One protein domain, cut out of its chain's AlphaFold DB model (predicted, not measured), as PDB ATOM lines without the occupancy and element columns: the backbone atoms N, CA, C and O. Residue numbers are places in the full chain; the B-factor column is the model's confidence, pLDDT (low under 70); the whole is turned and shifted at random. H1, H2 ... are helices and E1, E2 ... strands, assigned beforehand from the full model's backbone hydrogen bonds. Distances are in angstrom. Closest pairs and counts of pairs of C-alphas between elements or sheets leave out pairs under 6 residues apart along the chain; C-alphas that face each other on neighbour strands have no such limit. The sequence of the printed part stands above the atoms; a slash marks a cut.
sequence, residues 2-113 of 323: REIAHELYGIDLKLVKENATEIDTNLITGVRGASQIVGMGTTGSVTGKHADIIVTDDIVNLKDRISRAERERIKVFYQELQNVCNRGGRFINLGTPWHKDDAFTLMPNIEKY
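Overview. This is residues 2 to 113 of the 323 residues of the protein "Terminase large subunit" of Clostridium sp. CAG:678 (UniProt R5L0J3). Two unequal lobes lie along one long axis: a small one, with the short helix H1 at its far end followed by the hairpin E1 and E2, and a larger one, in which the two parallel strands E3 and E4 are side by side and the last part of the long helix H3, residues 78 to 84, packs near them, mostly by E3. A long link with no named element, residues 26 to 50, joins the lobes; H2 sits at the far end of the larger lobe, by the start of H3, and H4 packs on H3. The 112 printed residues hold four named helices and four named strands, in the order H1 E1 E2 E3 H2 H3 E4 H4, and the class is mixed, helices and strands. The whole is loose, with a radius of gyration of the C-alphas of 17.0 A, and elongated, spanning 52 by 30 by 27 A.

Along the chain. H1 is residues 2 to 9, with C-alpha 2 at (102.552, 154.289, 168.990). E1 is residues 15 to 19 and E2 residues 22 to 25. E3, residues 51 to 57, is 15.9 A long and begins with C-alpha 51 at (113.011, 160.579, 147.678). H2 is residues 62 to 66. H3, residues 68 to 84, is 24.9 A long. E4, residues 85 to 94, is 16.8 A from first to last C-alpha and bends by 123 degrees at residue 88. H4 is residues 103 to 106, with C-alpha 106 at (131.213, 157.298, 142.073).

Arrangement. H1 and E2 are apart. E1 and E2 form an antiparallel hairpin, with N 16 and O 24 at 2.8 A. Residues 22 to 23 of E2 also pair, antiparallel, with residues 37 to 38. E2 and E3 are apart. E3 and E4 are parallel neighbours at 14 degrees, with N 54 and O 90 at 2.9 A. With H2 and H3 between them they form a strand-helix-strand unit, two parallel strands joined through helices, and its crossover is right-handed. The closest C-alphas of E3 and H3, those of Ala 51 and Val 84, are 6.3 A apart. H2 and H3 touch only at the corner, with the closest C-alphas, of Asp 64 and Arg 71, 4.8 A apart. H3 touches H4 with residues 71 to 78 alone; the closest C-alphas, of Lys 75 and Ala 103, are 4.9 A apart. Every O i to N i+4 pair is within hydrogen-bond range in H1, H2 and H3; H4 is too short for such a pair.

Size, cuts and confidence. The two farthest C-alphas, of Gly 10 and Ile 66, are 53.3 A apart. The printed part has no cut. The link from E2 to E3 is long, with 25 residues. The mean pLDDT of the printed part is 89.0, and residues 31 to 32 are under 70.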
ATOM      1  N   ARG A   2     103.921 153.757 169.197       79.94
ATOM      2  CA  ARG A   2     102.552 154.289 168.990       79.94
ATOM      3  C   ARG A   2     102.160 155.387 169.985       79.94
ATOM      4  O   ARG A   2     101.670 156.421 169.567       79.94
ATOM      5  N   GLU A   3     102.462 155.185 171.264       83.69
ATOM      6  CA  GLU A   3     102.213 156.174 172.324       83.69
ATOM      7  C   GLU A   3     103.036 157.456 172.120       83.69
ATOM      8  O   GLU A   3     102.497 158.549 172.167       83.69
ATOM      9  N   ILE A   4     104.312 157.323 171.735       87.19
ATOM     10  CA  ILE A   4     105.167 158.465 171.364       87.19
ATOM     11  C   ILE A   4     104.578 159.233 170.170       87.19
ATOM     12  O   ILE A   4     104.538 160.457 170.187       87.19
ATOM     13  N   ALA A   5     104.112 158.535 169.130       87.00
ATOM     14  CA  ALA A   5     103.489 159.180 167.975       87.00
ATOM     15  C   ALA A   5     102.182 159.896 168.354       87.00
ATOM     16  O   ALA A   5     101.941 161.004 167.887       87.00
ATOM     17  N   HIS A   6     101.373 159.302 169.232       88.81
ATOM     18  CA  HIS A   6     100.154 159.932 169.732       88.81
ATOM     19  C   HIS A   6     100.458 161.198 170.546       88.81
ATOM     20  O   HIS A   6      99.845 162.231 170.303       88.81
ATOM     21  N   GLU A   7     101.440 161.156 171.448       93.19
ATOM     22  CA  GLU A   7     101.876 162.334 172.216       93.19
ATOM     23  C   GLU A   7     102.410 163.463 171.316       93.19
ATOM     24  O   GLU A   7     102.180 164.638 171.588       93.19
ATOM     25  N   LEU A   8     103.096 163.128 170.218       90.44
ATOM     26  CA  LEU A   8     103.663 164.125 169.301       90.44
ATOM     27  C   LEU A   8     102.643 164.711 168.315       90.44
ATOM     28  O   LEU A   8     102.708 165.900 168.007       90.44
ATOM     29  N   TYR A   9     101.739 163.884 167.783       87.56
ATOM     30  CA  TYR A   9     100.862 164.254 166.664       87.56
ATOM     31  C   TYR A   9      99.374 164.334 167.038       87.56
ATOM     32  O   TYR A   9      98.564 164.756 166.214       87.56
ATOM     33  N   GLY A  10      98.990 163.934 168.255       90.00
ATOM     34  CA  GLY A  10      97.605 163.952 168.741       90.00
ATOM     35  C   GLY A  10      96.670 162.955 168.048       90.00
ATOM     36  O   GLY A  10      95.453 163.104 168.131       90.00
ATOM     37  N   ILE A  11      97.220 161.973 167.325       89.88
ATOM     38  CA  ILE A  11      96.465 160.954 166.587       89.88
ATOM     39  C   ILE A  11      97.112 159.576 166.714       89.88
ATOM     40  O   ILE A  11      98.335 159.442 166.783       89.88
ATOM     41  N   ASP A  12      96.284 158.532 166.680       90.94
ATOM     42  CA  ASP A  12      96.767 157.154 166.660       90.94
ATOM     43  C   ASP A  12      97.480 156.834 165.343       90.94
ATOM     44  O   ASP A  12      96.916 156.977 164.252       90.94
ATOM     45  N   LEU A  13      98.714 156.335 165.449       91.38
ATOM     46  CA  LEU A  13      99.487 155.843 164.313       91.38
ATOM     47  C   LEU A  13      98.828 154.595 163.707       91.38
ATOM     48  O   LEU A  13      98.655 153.575 164.381       91.38
ATOM     49  N   LYS A  14      98.541 154.654 162.408       91.38
ATOM     50  CA  LYS A  14      97.989 153.559 161.606       91.38
ATOM     51  C   LYS A  14      98.896 153.286 160.417       91.38
ATOM     52  O   LYS A  14      99.242 154.207 159.680       91.38
ATOM     53  N   LEU A  15      99.230 152.015 160.215       91.62
ATOM     54  CA  LEU A  15      99.864 151.548 158.986       91.62
ATOM     55  C   LEU A  15      98.771 151.433 157.922       91.62
ATOM     56  O   LEU A  15      97.843 150.640 158.063       91.62
ATOM     57  N   VAL A  16      98.839 152.288 156.904       91.44
ATOM     58  CA  VAL A  16      97.889 152.309 155.781       91.44
ATOM     59  C   VAL A  16      98.305 151.282 154.730       91.44
ATOM     60  O   VAL A  16      97.451 150.673 154.086       91.44
ATOM     61  N   LYS A  17      99.616 151.047 154.599       91.06
ATOM     62  CA  LYS A  17     100.199 150.002 153.762       91.06
ATOM     63  C   LYS A  17     101.360 149.349 154.505       91.06
ATOM     64  O   LYS A  17     102.215 150.041 155.046       91.06
ATOM     65  N   GLU A  18     101.372 148.024 154.523       93.38
ATOM     66  CA  GLU A  18     102.442 147.220 155.111       93.38
ATOM     67  C   GLU A  18     102.596 145.957 154.269       93.38
ATOM     68  O   GLU A  18     101.726 145.086 154.249       93.38
ATOM     69  N   ASN A  19     103.679 145.889 153.507       92.94
ATOM     70  CA  ASN A  19     104.059 144.688 152.779       92.94
ATOM     71  C   ASN A  19     105.586 144.572 152.710       92.94
ATOM     72  O   ASN A  19     106.308 145.421 153.225       92.94
ATOM     73  N   ALA A  20     106.075 143.517 152.058       90.25
ATOM     74  CA  ALA A  20     107.503 143.209 151.984       90.25
ATOM     75  C   ALA A  20     108.373 144.329 151.378       90.25
ATOM     76  O   ALA A  20     109.576 144.355 151.615       90.25
ATOM     77  N   THR A  21     107.788 145.233 150.592       90.69
ATOM     78  CA  THR A  21     108.512 146.272 149.848       90.69
ATOM     79  C   THR A  21     108.088 147.689 150.211       90.69
ATOM     80  O   THR A  21     108.721 148.633 149.758       90.69
ATOM     81  N   GLU A  22     107.015 147.885 150.974       92.62
ATOM     82  CA  GLU A  22     106.463 149.214 151.220       92.62
ATOM     83  C   GLU A  22     105.847 149.339 152.610       92.62
ATOM     84  O   GLU A  22     105.090 148.471 153.054       92.62
ATOM     85  N   ILE A  23     106.117 150.476 153.247       93.12
ATOM     86  CA  ILE A  23     105.474 150.889 154.492       93.12
ATOM     87  C   ILE A  23     104.951 152.309 154.309       93.12
ATOM     88  O   ILE A  23     105.687 153.209 153.898       93.12
ATOM     89  N   ASP A  24     103.678 152.505 154.637       93.31
ATOM     90  CA  ASP A  24     103.028 153.808 154.620       93.31
ATOM     91  C   ASP A  24     102.114 153.988 155.830       93.31
ATOM     92  O   ASP A  24     101.503 153.030 156.321       93.31
ATOM     93  N   THR A  25     102.002 155.220 156.317       92.12
ATOM     94  CA  THR A  25     101.242 155.535 157.530       92.12
ATOM     95  C   THR A  25     100.279 156.691 157.320       92.12
ATOM     96  O   THR A  25     100.401 157.491 156.397       92.12
ATOM     97  N   ASN A  26      99.327 156.835 158.239       89.62
ATOM     98  CA  ASN A  26      98.432 157.991 158.271       89.62
ATOM     99  C   ASN A  26      99.132 159.316 158.636       89.62
ATOM    100  O   ASN A  26      98.461 160.344 158.677       89.62
ATOM    101  N   LEU A  27     100.442 159.298 158.908       88.44
ATOM    102  CA  LEU A  27     101.260 160.485 159.169       88.44
ATOM    103  C   LEU A  27     101.982 161.001 157.914       88.44
ATOM    104  O   LEU A  27     102.837 161.880 158.020       88.44
ATOM    105  N   ILE A  28     101.688 160.452 156.732       85.00
ATOM    106  CA  ILE A  28     102.294 160.900 155.479       85.00
ATOM    107  C   ILE A  28     101.990 162.383 155.205       85.00
ATOM    108  O   ILE A  28     100.842 162.823 155.187       85.00
ATOM    109  N   THR A  29     103.045 163.157 154.950       78.94
ATOM    110  CA  THR A  29     102.976 164.581 154.577       78.94
ATOM    111  C   THR A  29     103.325 164.829 153.105       78.94
ATOM    112  O   THR A  29     103.250 165.963 152.634       78.94
ATOM    113  N   GLY A  30     103.713 163.773 152.381       71.38
ATOM    114  CA  GLY A  30     104.161 163.815 150.991       71.38
ATOM    115  C   GLY A  30     103.038 163.811 149.946       71.38
ATOM    116  O   GLY A  30     101.845 163.861 150.250       71.38
ATOM    117  N   VAL A  31     103.440 163.753 148.675       68.62
ATOM    118  CA  VAL A  31     102.527 163.749 147.521       68.62
ATOM    119  C   VAL A  31     101.681 162.469 147.518       68.62
ATOM    120  O   VAL A  31     102.198 161.375 147.745       68.62
ATOM    121  N   ARG A  32     100.374 162.588 147.240       65.06
ATOM    122  CA  ARG A  32      99.449 161.440 147.211       65.06
ATOM    123  C   ARG A  32      99.949 160.350 146.254       65.06
ATOM    124  O   ARG A  32     100.103 160.614 145.065       65.06
ATOM    125  N   GLY A  33     100.106 159.127 146.763       70.75
ATOM    126  CA  GLY A  33     100.381 157.922 145.970       70.75
ATOM    127  C   GLY A  33     101.771 157.301 146.148       70.75
ATOM    128  O   GLY A  33     101.977 156.194 145.657       70.75
ATOM    129  N   ALA A  34     102.699 157.957 146.851       79.75
ATOM    130  CA  ALA A  34     104.002 157.385 147.204       79.75
ATOM    131  C   ALA A  34     104.027 156.951 148.677       79.75
ATOM    132  O   ALA A  34     103.638 157.729 149.542       79.75
ATOM    133  N   SER A  35     104.497 155.735 148.956       89.19
ATOM    134  CA  SER A  35     104.683 155.237 150.327       89.19
ATOM    135  C   SER A  35     105.881 155.911 151.001       89.19
ATOM    136  O   SER A  35     106.863 156.240 150.333       89.19
ATOM    137  N   GLN A  36     105.830 156.086 152.325       91.06
ATOM    138  CA  GLN A  36     106.919 156.710 153.093       91.06
ATOM    139  C   GLN A  36     108.240 155.928 153.042       91.06
ATOM    140  O   GLN A  36     109.309 156.534 153.068       91.06
ATOM    141  N   ILE A  37     108.178 154.596 152.976       92.38
ATOM    142  CA  ILE A  37     109.346 153.728 152.805       92.38
ATOM    143  C   ILE A  37     109.071 152.786 151.639       92.38
ATOM    144  O   ILE A  37     108.027 152.133 151.598       92.38
ATOM    145  N   VAL A  38     110.026 152.701 150.713       92.25
ATOM    146  CA  VAL A  38     109.966 151.825 149.540       92.25
ATOM    147  C   VAL A  38     111.286 151.068 149.419       92.25
ATOM    148  O   VAL A  38     112.347 151.675 149.300       92.25
ATOM    149  N   GLY A  39     111.215 149.740 149.444       92.62
ATOM    150  CA  GLY A  39     112.312 148.823 149.157       92.62
ATOM    151  C   GLY A  39     112.294 148.400 147.692       92.62
ATOM    152  O   GLY A  39     111.243 148.068 147.139       92.62
ATOM    153  N   MET A  40     113.460 148.418 147.046       90.50
ATOM    154  CA  MET A  40     113.605 148.077 145.632       90.50
ATOM    155  C   MET A  40     114.928 147.368 145.357       90.50
ATOM    156  O   MET A  40     115.953 147.711 145.937       90.50
ATOM    157  N   GLY A  41     114.909 146.422 144.416       91.25
ATOM    158  CA  GLY A  41     116.126 145.842 143.848       91.25
ATOM    159  C   GLY A  41     116.720 146.703 142.728       91.25
ATOM    160  O   GLY A  41     116.043 147.562 142.161       91.25
ATOM    161  N   THR A  42     117.965 146.408 142.344       90.12
ATOM    162  CA  THR A  42     118.714 147.138 141.296       90.12
ATOM    163  C   THR A  42     118.183 146.936 139.874       90.12
ATOM    164  O   THR A  42     118.710 147.507 138.924       90.12
ATOM    165  N   THR A  43     117.162 146.096 139.697       88.12
ATOM    166  CA  THR A  43     116.440 145.882 138.433       88.12
ATOM    167  C   THR A  43     115.080 146.588 138.403       88.12
ATOM    168  O   THR A  43     114.402 146.574 137.377       88.12
ATOM    169  N   GLY A  44     114.655 147.192 139.518       86.50
ATOM    170  CA  GLY A  44     113.379 147.894 139.625       86.50
ATOM    171  C   GLY A  44     113.405 149.274 138.965       86.50
ATOM    172  O   GLY A  44     114.423 149.958 138.957       86.50
ATOM    173  N   SER A  45     112.256 149.726 138.454       86.44
ATOM    174  CA  SER A  45     112.135 151.058 137.849       86.44
ATOM    175  C   SER A  45     112.111 152.158 138.914       86.44
ATOM    176  O   SER A  45     111.157 152.265 139.696       86.44
ATOM    177  N   VAL A  46     113.154 152.989 138.943       88.50
ATOM    178  CA  VAL A  46     113.291 154.122 139.877       88.50
ATOM    179  C   VAL A  46     112.719 155.428 139.323       88.50
ATOM    180  O   VAL A  46     112.361 156.312 140.095       88.50
ATOM    181  N   THR A  47     112.570 155.547 138.003       84.75
ATOM    182  CA  THR A  47     112.129 156.774 137.327       84.75
ATOM    183  C   THR A  47     110.790 157.296 137.858       84.75
ATOM    184  O   THR A  47     109.855 156.532 138.100       84.75
ATOM    185  N   GLY A  48     110.693 158.617 138.030       83.44
ATOM    186  CA  GLY A  48     109.489 159.295 138.522       83.44
ATOM    187  C   GLY A  48     109.278 159.198 140.035       83.44
ATOM    188  O   GLY A  48     108.326 159.778 140.552       83.44
ATOM    189  N   LYS A  49     110.158 158.490 140.754       87.94
ATOM    190  CA  LYS A  49     110.213 158.559 142.215       87.94
ATOM    191  C   LYS A  49     110.936 159.830 142.641       87.94
ATOM    192  O   LYS A  49     111.763 160.367 141.910       87.94
ATOM    193  N   HIS A  50     110.595 160.288 143.834       88.31
ATOM    194  CA  HIS A  50     111.160 161.471 144.460       88.31
ATOM    195  C   HIS A  50     111.382 161.146 145.931       88.31
ATOM    196  O   HIS A  50     110.413 160.981 146.672       88.31
ATOM    197  N   ALA A  51     112.642 160.986 146.327       90.81
ATOM    198  CA  ALA A  51     113.011 160.579 147.678       90.81
ATOM    199  C   ALA A  51     113.839 161.664 148.369       90.81
ATOM    200  O   ALA A  51     114.749 162.239 147.773       90.81
ATOM    201  N   ASP A  52     113.552 161.911 149.647       93.00
ATOM    202  CA  ASP A  52     114.361 162.808 150.480       93.00
ATOM    203  C   ASP A  52     115.595 162.098 151.052       93.00
ATOM    204  O   ASP A  52     116.613 162.729 151.335       93.00
ATOM    205  N   ILE A  53     115.520 160.776 151.223       94.31
ATOM    206  CA  ILE A  53     116.620 159.935 151.698       94.31
ATOM    207  C   ILE A  53     116.686 158.692 150.818       94.31
ATOM    208  O   ILE A  53     115.693 157.981 150.671       94.31
ATOM    209  N   ILE A  54     117.865 158.423 150.268       95.25
ATOM    210  CA  ILE A  54     118.167 157.195 149.536       95.25
ATOM    211  C   ILE A  54     119.226 156.431 150.319       95.25
ATOM    212  O   ILE A  54     120.288 156.971 150.638       95.25
ATOM    213  N   VAL A  55     118.917 155.175 150.631       95.50
ATOM    214  CA  VAL A  55     119.833 154.250 151.294       95.50
ATOM    215  C   VAL A  55     120.157 153.130 150.319       95.50
ATOM    216  O   VAL A  55     119.242 152.498 149.794       95.50
ATOM    217  N   THR A  56     121.441 152.894 150.066       94.50
ATOM    218  CA  THR A  56     121.894 151.741 149.285       94.50
ATOM    219  C   THR A  56     122.638 150.795 150.210       94.50
ATOM    220  O   THR A  56     123.616 151.214 150.826       94.50
ATOM    221  N   ASP A  57     122.192 149.550 150.287       92.44
ATOM    222  CA  ASP A  57     122.822 148.496 151.080       92.44
ATOM    223  C   ASP A  57     123.343 147.412 150.134       92.44
ATOM    224  O   ASP A  57     122.575 146.928 149.299       92.44
ATOM    225  N   ASP A  58     124.648 147.128 150.187       89.75
ATOM    226  CA  ASP A  58     125.363 146.179 149.316       89.75
ATOM    227  C   ASP A  58     124.919 146.239 147.839       89.75
ATOM    228  O   ASP A  58     124.634 145.241 147.175       89.75
ATOM    229  N   ILE A  59     124.868 147.464 147.297       92.00
ATOM    230  CA  ILE A  59     124.460 147.712 145.904       92.00
ATOM    231  C   ILE A  59     125.390 147.038 144.885       92.00
ATOM    232  O   ILE A  59     124.974 146.746 143.765       92.00
ATOM    233  N   VAL A  60     126.638 146.795 145.291       90.31
ATOM    234  CA  VAL A  60     127.656 146.044 144.557       90.31
ATOM    235  C   VAL A  60     127.788 144.665 145.199       90.31
ATOM    236  O   VAL A  60     127.834 144.553 146.422       90.31
ATOM    237  N   ASN A  61     127.898 143.619 144.385       86.38
ATOM    238  CA  ASN A  61     128.008 142.242 144.859       86.38
ATOM    239  C   ASN A  61     129.019 141.408 144.046       86.38
ATOM    240  O   ASN A  61     129.785 141.910 143.222       86.38
ATOM    241  N   LEU A  62     129.020 140.090 144.261       81.56
ATOM    242  CA  LEU A  62     129.906 139.157 143.565       81.56
ATOM    243  C   LEU A  62     129.785 139.222 142.027       81.56
ATOM    244  O   LEU A  62     130.780 139.031 141.330       81.56
ATOM    245  N   LYS A  63     128.607 139.529 141.470       82.88
ATOM    246  CA  LYS A  63     128.437 139.688 140.015       82.88
ATOM    247  C   LYS A  63     129.245 140.870 139.485       82.88
ATOM    248  O   LYS A  63     129.867 140.743 138.432       82.88
ATOM    249  N   ASP A  64     129.316 141.970 140.233       85.75
ATOM    250  CA  ASP A  64     130.161 143.120 139.906       85.75
ATOM    251  C   ASP A  64     131.646 142.766 139.934       85.75
ATOM    252  O   ASP A  64     132.421 143.286 139.136       85.75
ATOM    253  N   ARG A  65     132.079 141.847 140.802       81.31
ATOM    254  CA  ARG A  65     133.465 141.355 140.788       81.31
ATOM    255  C   ARG A  65     133.821 140.716 139.444       81.31
ATOM    256  O   ARG A  65     134.913 140.934 138.923       81.31
ATOM    257  N   ILE A  66     132.896 139.930 138.896       80.50
ATOM    258  CA  ILE A  66     133.144 139.010 137.780       80.50
ATOM    259  C   ILE A  66     132.802 139.639 136.423       80.50
ATOM    260  O   ILE A  66     133.467 139.341 135.436       80.50
ATOM    261  N   SER A  67     131.786 140.504 136.353       82.12
ATOM    262  CA  SER A  67     131.243 141.027 135.096       82.12
ATOM    263  C   SER A  67     131.379 142.542 134.985       82.12
ATOM    264  O   SER A  67     130.723 143.303 135.698       82.12
ATOM    265  N   ARG A  68     132.167 143.007 134.008       85.31
ATOM    266  CA  ARG A  68     132.230 144.430 133.636       85.31
ATOM    267  C   ARG A  68     130.876 145.004 133.253       85.31
ATOM    268  O   ARG A  68     130.597 146.145 133.603       85.31
ATOM    269  N   ALA A  69     130.062 144.246 132.523       84.81
ATOM    270  CA  ALA A  69     128.745 144.713 132.105       84.81
ATOM    271  C   ALA A  69     127.853 144.989 133.322       84.81
ATOM    272  O   ALA A  69     127.194 146.025 133.364       84.81
ATOM    273  N   GLU A  70     127.909 144.119 134.334       88.94
ATOM    274  CA  GLU A  70     127.189 144.334 135.589       88.94
ATOM    275  C   GLU A  70     127.700 145.576 136.325       88.94
ATOM    276  O   GLU A  70     126.893 146.429 136.688       88.94
ATOM    277  N   ARG A  71     129.026 145.763 136.427       92.44
ATOM    278  CA  ARG A  71     129.606 146.975 137.039       92.44
ATOM    279  C   ARG A  71     129.102 148.255 136.385       92.44
ATOM    280  O   ARG A  71     128.740 149.209 137.071       92.44
ATOM    281  N   GLU A  72     129.088 148.298 135.054       92.62
ATOM    282  CA  GLU A  72     128.601 149.468 134.321       92.62
ATOM    283  C   GLU A  72     127.086 149.650 134.492       92.62
ATOM    284  O   GLU A  72     126.628 150.774 134.693       92.62
ATOM    285  N   ARG A  73     126.307 148.561 134.515       94.62
ATOM    286  CA  ARG A  73     124.866 148.602 134.804       94.62
ATOM    287  C   ARG A  73     124.585 149.186 136.191       94.62
ATOM    288  O   ARG A  73     123.737 150.069 136.310       94.62
ATOM    289  N   ILE A  74     125.297 148.733 137.224       95.44
ATOM    290  CA  ILE A  74     125.127 149.222 138.599       95.44
ATOM    291  C   ILE A  74     125.568 150.686 138.730       95.44
ATOM    292  O   ILE A  74     124.887 151.466 139.394       95.44
ATOM    293  N   LYS A  75     126.640 151.112 138.047       95.50
ATOM    294  CA  LYS A  75     127.026 152.536 137.979       95.50
ATOM    295  C   LYS A  75     125.927 153.408 137.378       95.50
ATOM    296  O   LYS A  75     125.627 154.463 137.934       95.50
ATOM    297  N   VAL A  76     125.325 152.971 136.270       94.50
ATOM    298  CA  VAL A  76     124.200 153.679 135.640       94.50
ATOM    299  C   VAL A  76     123.009 153.729 136.593       94.50
ATOM    300  O   VAL A  76     122.478 154.808 136.837       94.50
ATOM    301  N   PHE A  77     122.647 152.603 137.214       94.81
ATOM    302  CA  PHE A  77     121.566 152.551 138.199       94.81
ATOM    303  C   PHE A  77     121.809 153.503 139.386       94.81
ATOM    304  O   PHE A  77     120.912 154.235 139.796       94.81
ATOM    305  N   TYR A  78     123.039 153.574 139.904       94.94
ATOM    306  CA  TYR A  78     123.400 154.515 140.967       94.94
ATOM    307  C   TYR A  78     123.286 155.986 140.524       94.94
ATOM    308  O   TYR A  78     122.857 156.838 141.302       94.94
ATOM    309  N   GLN A  79     123.622 156.310 139.273       93.38
ATOM    310  CA  GLN A  79     123.398 157.653 138.721       93.38
ATOM    311  C   GLN A  79     121.904 157.968 138.563       93.38
ATOM    312  O   GLN A  79     121.481 159.088 138.842       93.38
ATOM    313  N   GLU A  80     121.082 156.991 138.174       93.50
ATOM    314  CA  GLU A  80     119.625 157.155 138.143       93.50
ATOM    315  C   GLU A  80     119.052 157.433 139.537       93.50
ATOM    316  O   GLU A  80     118.199 158.312 139.670       93.50
ATOM    317  N   LEU A  81     119.566 156.769 140.582       93.94
ATOM    318  CA  LEU A  81     119.202 157.068 141.969       93.94
ATOM    319  C   LEU A  81     119.496 158.530 142.330       93.94
ATOM    320  O   LEU A  81     118.670 159.189 142.960       93.94
ATOM    321  N   GLN A  82     120.642 159.071 141.905       91.88
ATOM    322  CA  GLN A  82     120.983 160.481 142.149       91.88
ATOM    323  C   GLN A  82     119.975 161.444 141.519       91.88
ATOM    324  O   GLN A  82     119.659 162.469 142.119       91.88
ATOM    325  N   ASN A  83     119.410 161.093 140.362       91.06
ATOM    326  CA  ASN A  83     118.431 161.927 139.664       91.06
ATOM    327  C   ASN A  83     117.051 161.954 140.343       91.06
ATOM    328  O   ASN A  83     116.306 162.915 140.159       91.06
ATOM    329  N   VAL A  84     116.701 160.916 141.108       91.56
ATOM    330  CA  VAL A  84     115.415 160.817 141.832       91.56
ATOM    331  C   VAL A  84     115.499 161.317 143.276       91.56
ATOM    332  O   VAL A  84     114.487 161.376 143.977       91.56
ATOM    333  N   CYS A  85     116.691 161.704 143.731       92.69
ATOM    334  CA  CYS A  85     116.876 162.348 145.023       92.69
ATOM    335  C   CYS A  85     116.428 163.812 144.958       92.69
ATOM    336  O   CYS A  85     116.843 164.574 144.081       92.69
ATOM    337  N   ASN A  86     115.583 164.221 145.900       91.81
ATOM    338  CA  ASN A  86     115.127 165.599 145.996       91.81
ATOM    339  C   ASN A  86     116.290 166.551 146.302       91.81
ATOM    340  O   ASN A  86     117.300 166.190 146.910       91.81
ATOM    341  N   ARG A  87     116.138 167.822 145.914       89.06
ATOM    342  CA  ARG A  87     117.126 168.859 146.246       89.06
ATOM    343  C   ARG A  87     117.241 168.997 147.764       89.06
ATOM    344  O   ARG A  87     116.244 169.244 148.432       89.06
ATOM    345  N   GLY A  88     118.459 168.880 148.289       90.06
ATOM    346  CA  GLY A  88     118.715 168.870 149.734       90.06
ATOM    347  C   GLY A  88     118.491 167.509 150.404       90.06
ATOM    348  O   GLY A  88     118.681 167.399 151.613       90.06
ATOM    349  N   GLY A  89     118.122 166.485 149.630       91.25
ATOM    350  CA  GLY A  89     118.040 165.107 150.090       91.25
ATOM    351  C   GLY A  89     119.408 164.507 150.413       91.25
ATOM    352  O   GLY A  89     120.462 165.105 150.173       91.25
ATOM    353  N   ARG A  90     119.394 163.311 151.003       93.69
ATOM    354  CA  ARG A  90     120.588 162.635 151.525       93.69
ATOM    355  C   ARG A  90     120.782 161.268 150.886       93.69
ATOM    356  O   ARG A  90     119.831 160.509 150.729       93.69
ATOM    357  N   PHE A  91     122.041 160.944 150.613       94.31
ATOM    358  CA  PHE A  91     122.485 159.593 150.284       94.31
ATOM    359  C   PHE A  91     123.175 158.962 151.486       94.31
ATOM    360  O   PHE A  91     123.997 159.605 152.142       94.31
ATOM    361  N   ILE A  92     122.844 157.705 151.755       94.62
ATOM    362  CA  ILE A  92     123.519 156.864 152.738       94.62
ATOM    363  C   ILE A  92     123.894 155.574 152.016       94.62
ATOM    364  O   ILE A  92     123.042 154.725 151.768       94.62
ATOM    365  N   ASN A  93     125.165 155.452 151.646       94.38
ATOM    366  CA  ASN A  93     125.661 154.277 150.946       94.38
ATOM    367  C   ASN A  93     126.410 153.379 151.927       94.38
ATOM    368  O   ASN A  93     127.288 153.850 152.651       94.38
ATOM    369  N   LEU A  94     126.062 152.100 151.937       92.19
ATOM    370  CA  LEU A  94     126.638 151.065 152.781       92.19
ATOM    371  C   LEU A  94     126.981 149.862 151.904       92.19
ATOM    372  O   LEU A  94     126.255 149.541 150.962       92.19
ATOM    373  N   GLY A  95     128.096 149.209 152.212       90.19
ATOM    374  CA  GLY A  95     128.412 147.912 151.639       90.19
ATOM    375  C   GLY A  95     129.896 147.657 151.446       90.19
ATOM    376  O   GLY A  95     130.757 148.442 151.855       90.19
ATOM    377  N   THR A  96     130.171 146.534 150.800       87.19
ATOM    378  CA  THR A  96     131.527 146.040 150.555       87.19
ATOM    379  C   THR A  96     131.945 146.302 149.107       87.19
ATOM    380  O   THR A  96     131.190 145.977 148.191       87.19
ATOM    381  N   PRO A  97     133.141 146.860 148.846       85.88
ATOM    382  CA  PRO A  97     133.611 147.049 147.486       85.88
ATOM    383  C   PRO A  97     134.133 145.713 146.932       85.88
ATOM    384  O   PRO A  97     134.982 145.051 147.533       85.88
ATOM    385  N   TRP A  98     133.673 145.332 145.743       82.44
ATOM    386  CA  TRP A  98     133.986 144.044 145.113       82.44
ATOM    387  C   TRP A  98     134.975 144.167 143.953       82.44
ATOM    388  O   TRP A  98     135.654 143.198 143.610       82.44
ATOM    389  N   HIS A  99     135.119 145.358 143.364       81.75
ATOM    390  CA  HIS A  99     136.068 145.611 142.282       81.75
ATOM    391  C   HIS A  99     136.603 147.045 142.344       81.75
ATOM    392  O   HIS A  99     135.870 147.977 142.631       81.75
ATOM    393  N   LYS A 100     137.866 147.267 141.960       83.25
ATOM    394  CA  LYS A 100     138.488 148.612 141.964       83.25
ATOM    395  C   LYS A 100     137.754 149.668 141.118       83.25
ATOM    396  O   LYS A 100     137.966 150.858 141.306       83.25
ATOM    397  N   ASP A 101     136.936 149.198 140.180       87.12
ATOM    398  CA  ASP A 101     136.160 149.989 139.222       87.12
ATOM    399  C   ASP A 101     134.648 149.778 139.426       87.12
ATOM    400  O   ASP A 101     133.894 149.854 138.457       87.12
ATOM    401  N   ASP A 102     134.195 149.414 140.628       90.00
ATOM    402  CA  ASP A 102     132.767 149.279 140.947       90.00
ATOM    403  C   ASP A 102     132.090 150.639 141.232       90.00
ATOM    404  O   ASP A 102     132.683 151.711 141.059       90.00
ATOM    405  N   ALA A 103     130.809 150.616 141.614       93.88
ATOM    406  CA  ALA A 103     130.023 151.831 141.824       93.88
ATOM    407  C   ALA A 103     130.483 152.682 143.017       93.88
ATOM    408  O   ALA A 103     130.193 153.880 143.025       93.88
ATOM    409  N   PHE A 104     131.256 152.136 143.968       91.75
ATOM    410  CA  PHE A 104     131.817 152.944 145.055       91.75
ATOM    411  C   PHE A 104     132.746 154.035 144.523       91.75
ATOM    412  O   PHE A 104     132.839 155.097 145.125       91.75
ATOM    413  N   THR A 105     133.353 153.854 143.346       91.50
ATOM    414  CA  THR A 105     134.176 154.897 142.701       91.50
ATOM    415  C   THR A 105     133.414 156.191 142.382       91.50
ATOM    416  O   THR A 105     134.037 157.239 142.219       91.50
ATOM    417  N   LEU A 106     132.079 156.140 142.309       92.62
ATOM    418  CA  LEU A 106     131.213 157.298 142.073       92.62
ATOM    419  C   LEU A 106     130.751 157.979 143.370       92.62
ATOM    420  O   LEU A 106     130.108 159.029 143.319       92.62
ATOM    421  N   MET A 107     131.014 157.370 144.527       92.56
ATOM    422  CA  MET A 107     130.497 157.825 145.812       92.56
ATOM    423  C   MET A 107     131.496 158.779 146.486       92.56
ATOM    424  O   MET A 107     132.676 158.448 146.610       92.56
ATOM    425  N   PRO A 108     131.061 159.965 146.943       88.50
ATOM    426  CA  PRO A 108     131.917 160.856 147.717       88.50
ATOM    427  C   PRO A 108     132.039 160.382 149.175       88.50
ATOM    428  O   PRO A 108     131.184 159.653 149.670       88.50
ATOM    429  N   ASN A 109     133.057 160.876 149.889       89.31
ATOM    430  CA  ASN A 109     133.207 160.730 151.349       89.31
ATOM    431  C   ASN A 109     133.206 159.277 151.859       89.31
ATOM    432  O   ASN A 109     132.572 158.965 152.863       89.31
ATOM    433  N   ILE A 110     133.907 158.381 151.164       88.31
ATOM    434  CA  ILE A 110     133.993 156.972 151.561       88.31
ATOM    435  C   ILE A 110     134.832 156.844 152.832       88.31
ATOM    436  O   ILE A 110     136.032 157.130 152.827       88.31
ATOM    437  N   GLU A 111     134.215 156.329 153.887       90.00
ATOM    438  CA  GLU A 111     134.906 155.866 155.083       90.00
ATOM    439  C   GLU A 111     135.025 154.341 155.040       90.00
ATOM    440  O   GLU A 111     134.056 153.636 154.757       90.00
ATOM    441  N   LYS A 112     136.233 153.824 155.285       88.38
ATOM    442  CA  LYS A 112     136.519 152.387 155.249       88.38
ATOM    443  C   LYS A 112     136.779 151.871 156.651       88.38
ATOM    444  O   LYS A 112     137.661 152.377 157.342       88.38
ATOM    445  N   TYR A 113     136.057 150.822 157.010       88.44
ATOM    446  CA  TYR A 113     136.148 150.162 158.302       88.44
ATOM    447  C   TYR A 113     136.483 148.688 158.080       88.44
ATOM    448  O   TYR A 113     135.609 147.882 157.779       88.44
TER     449      TYR A 113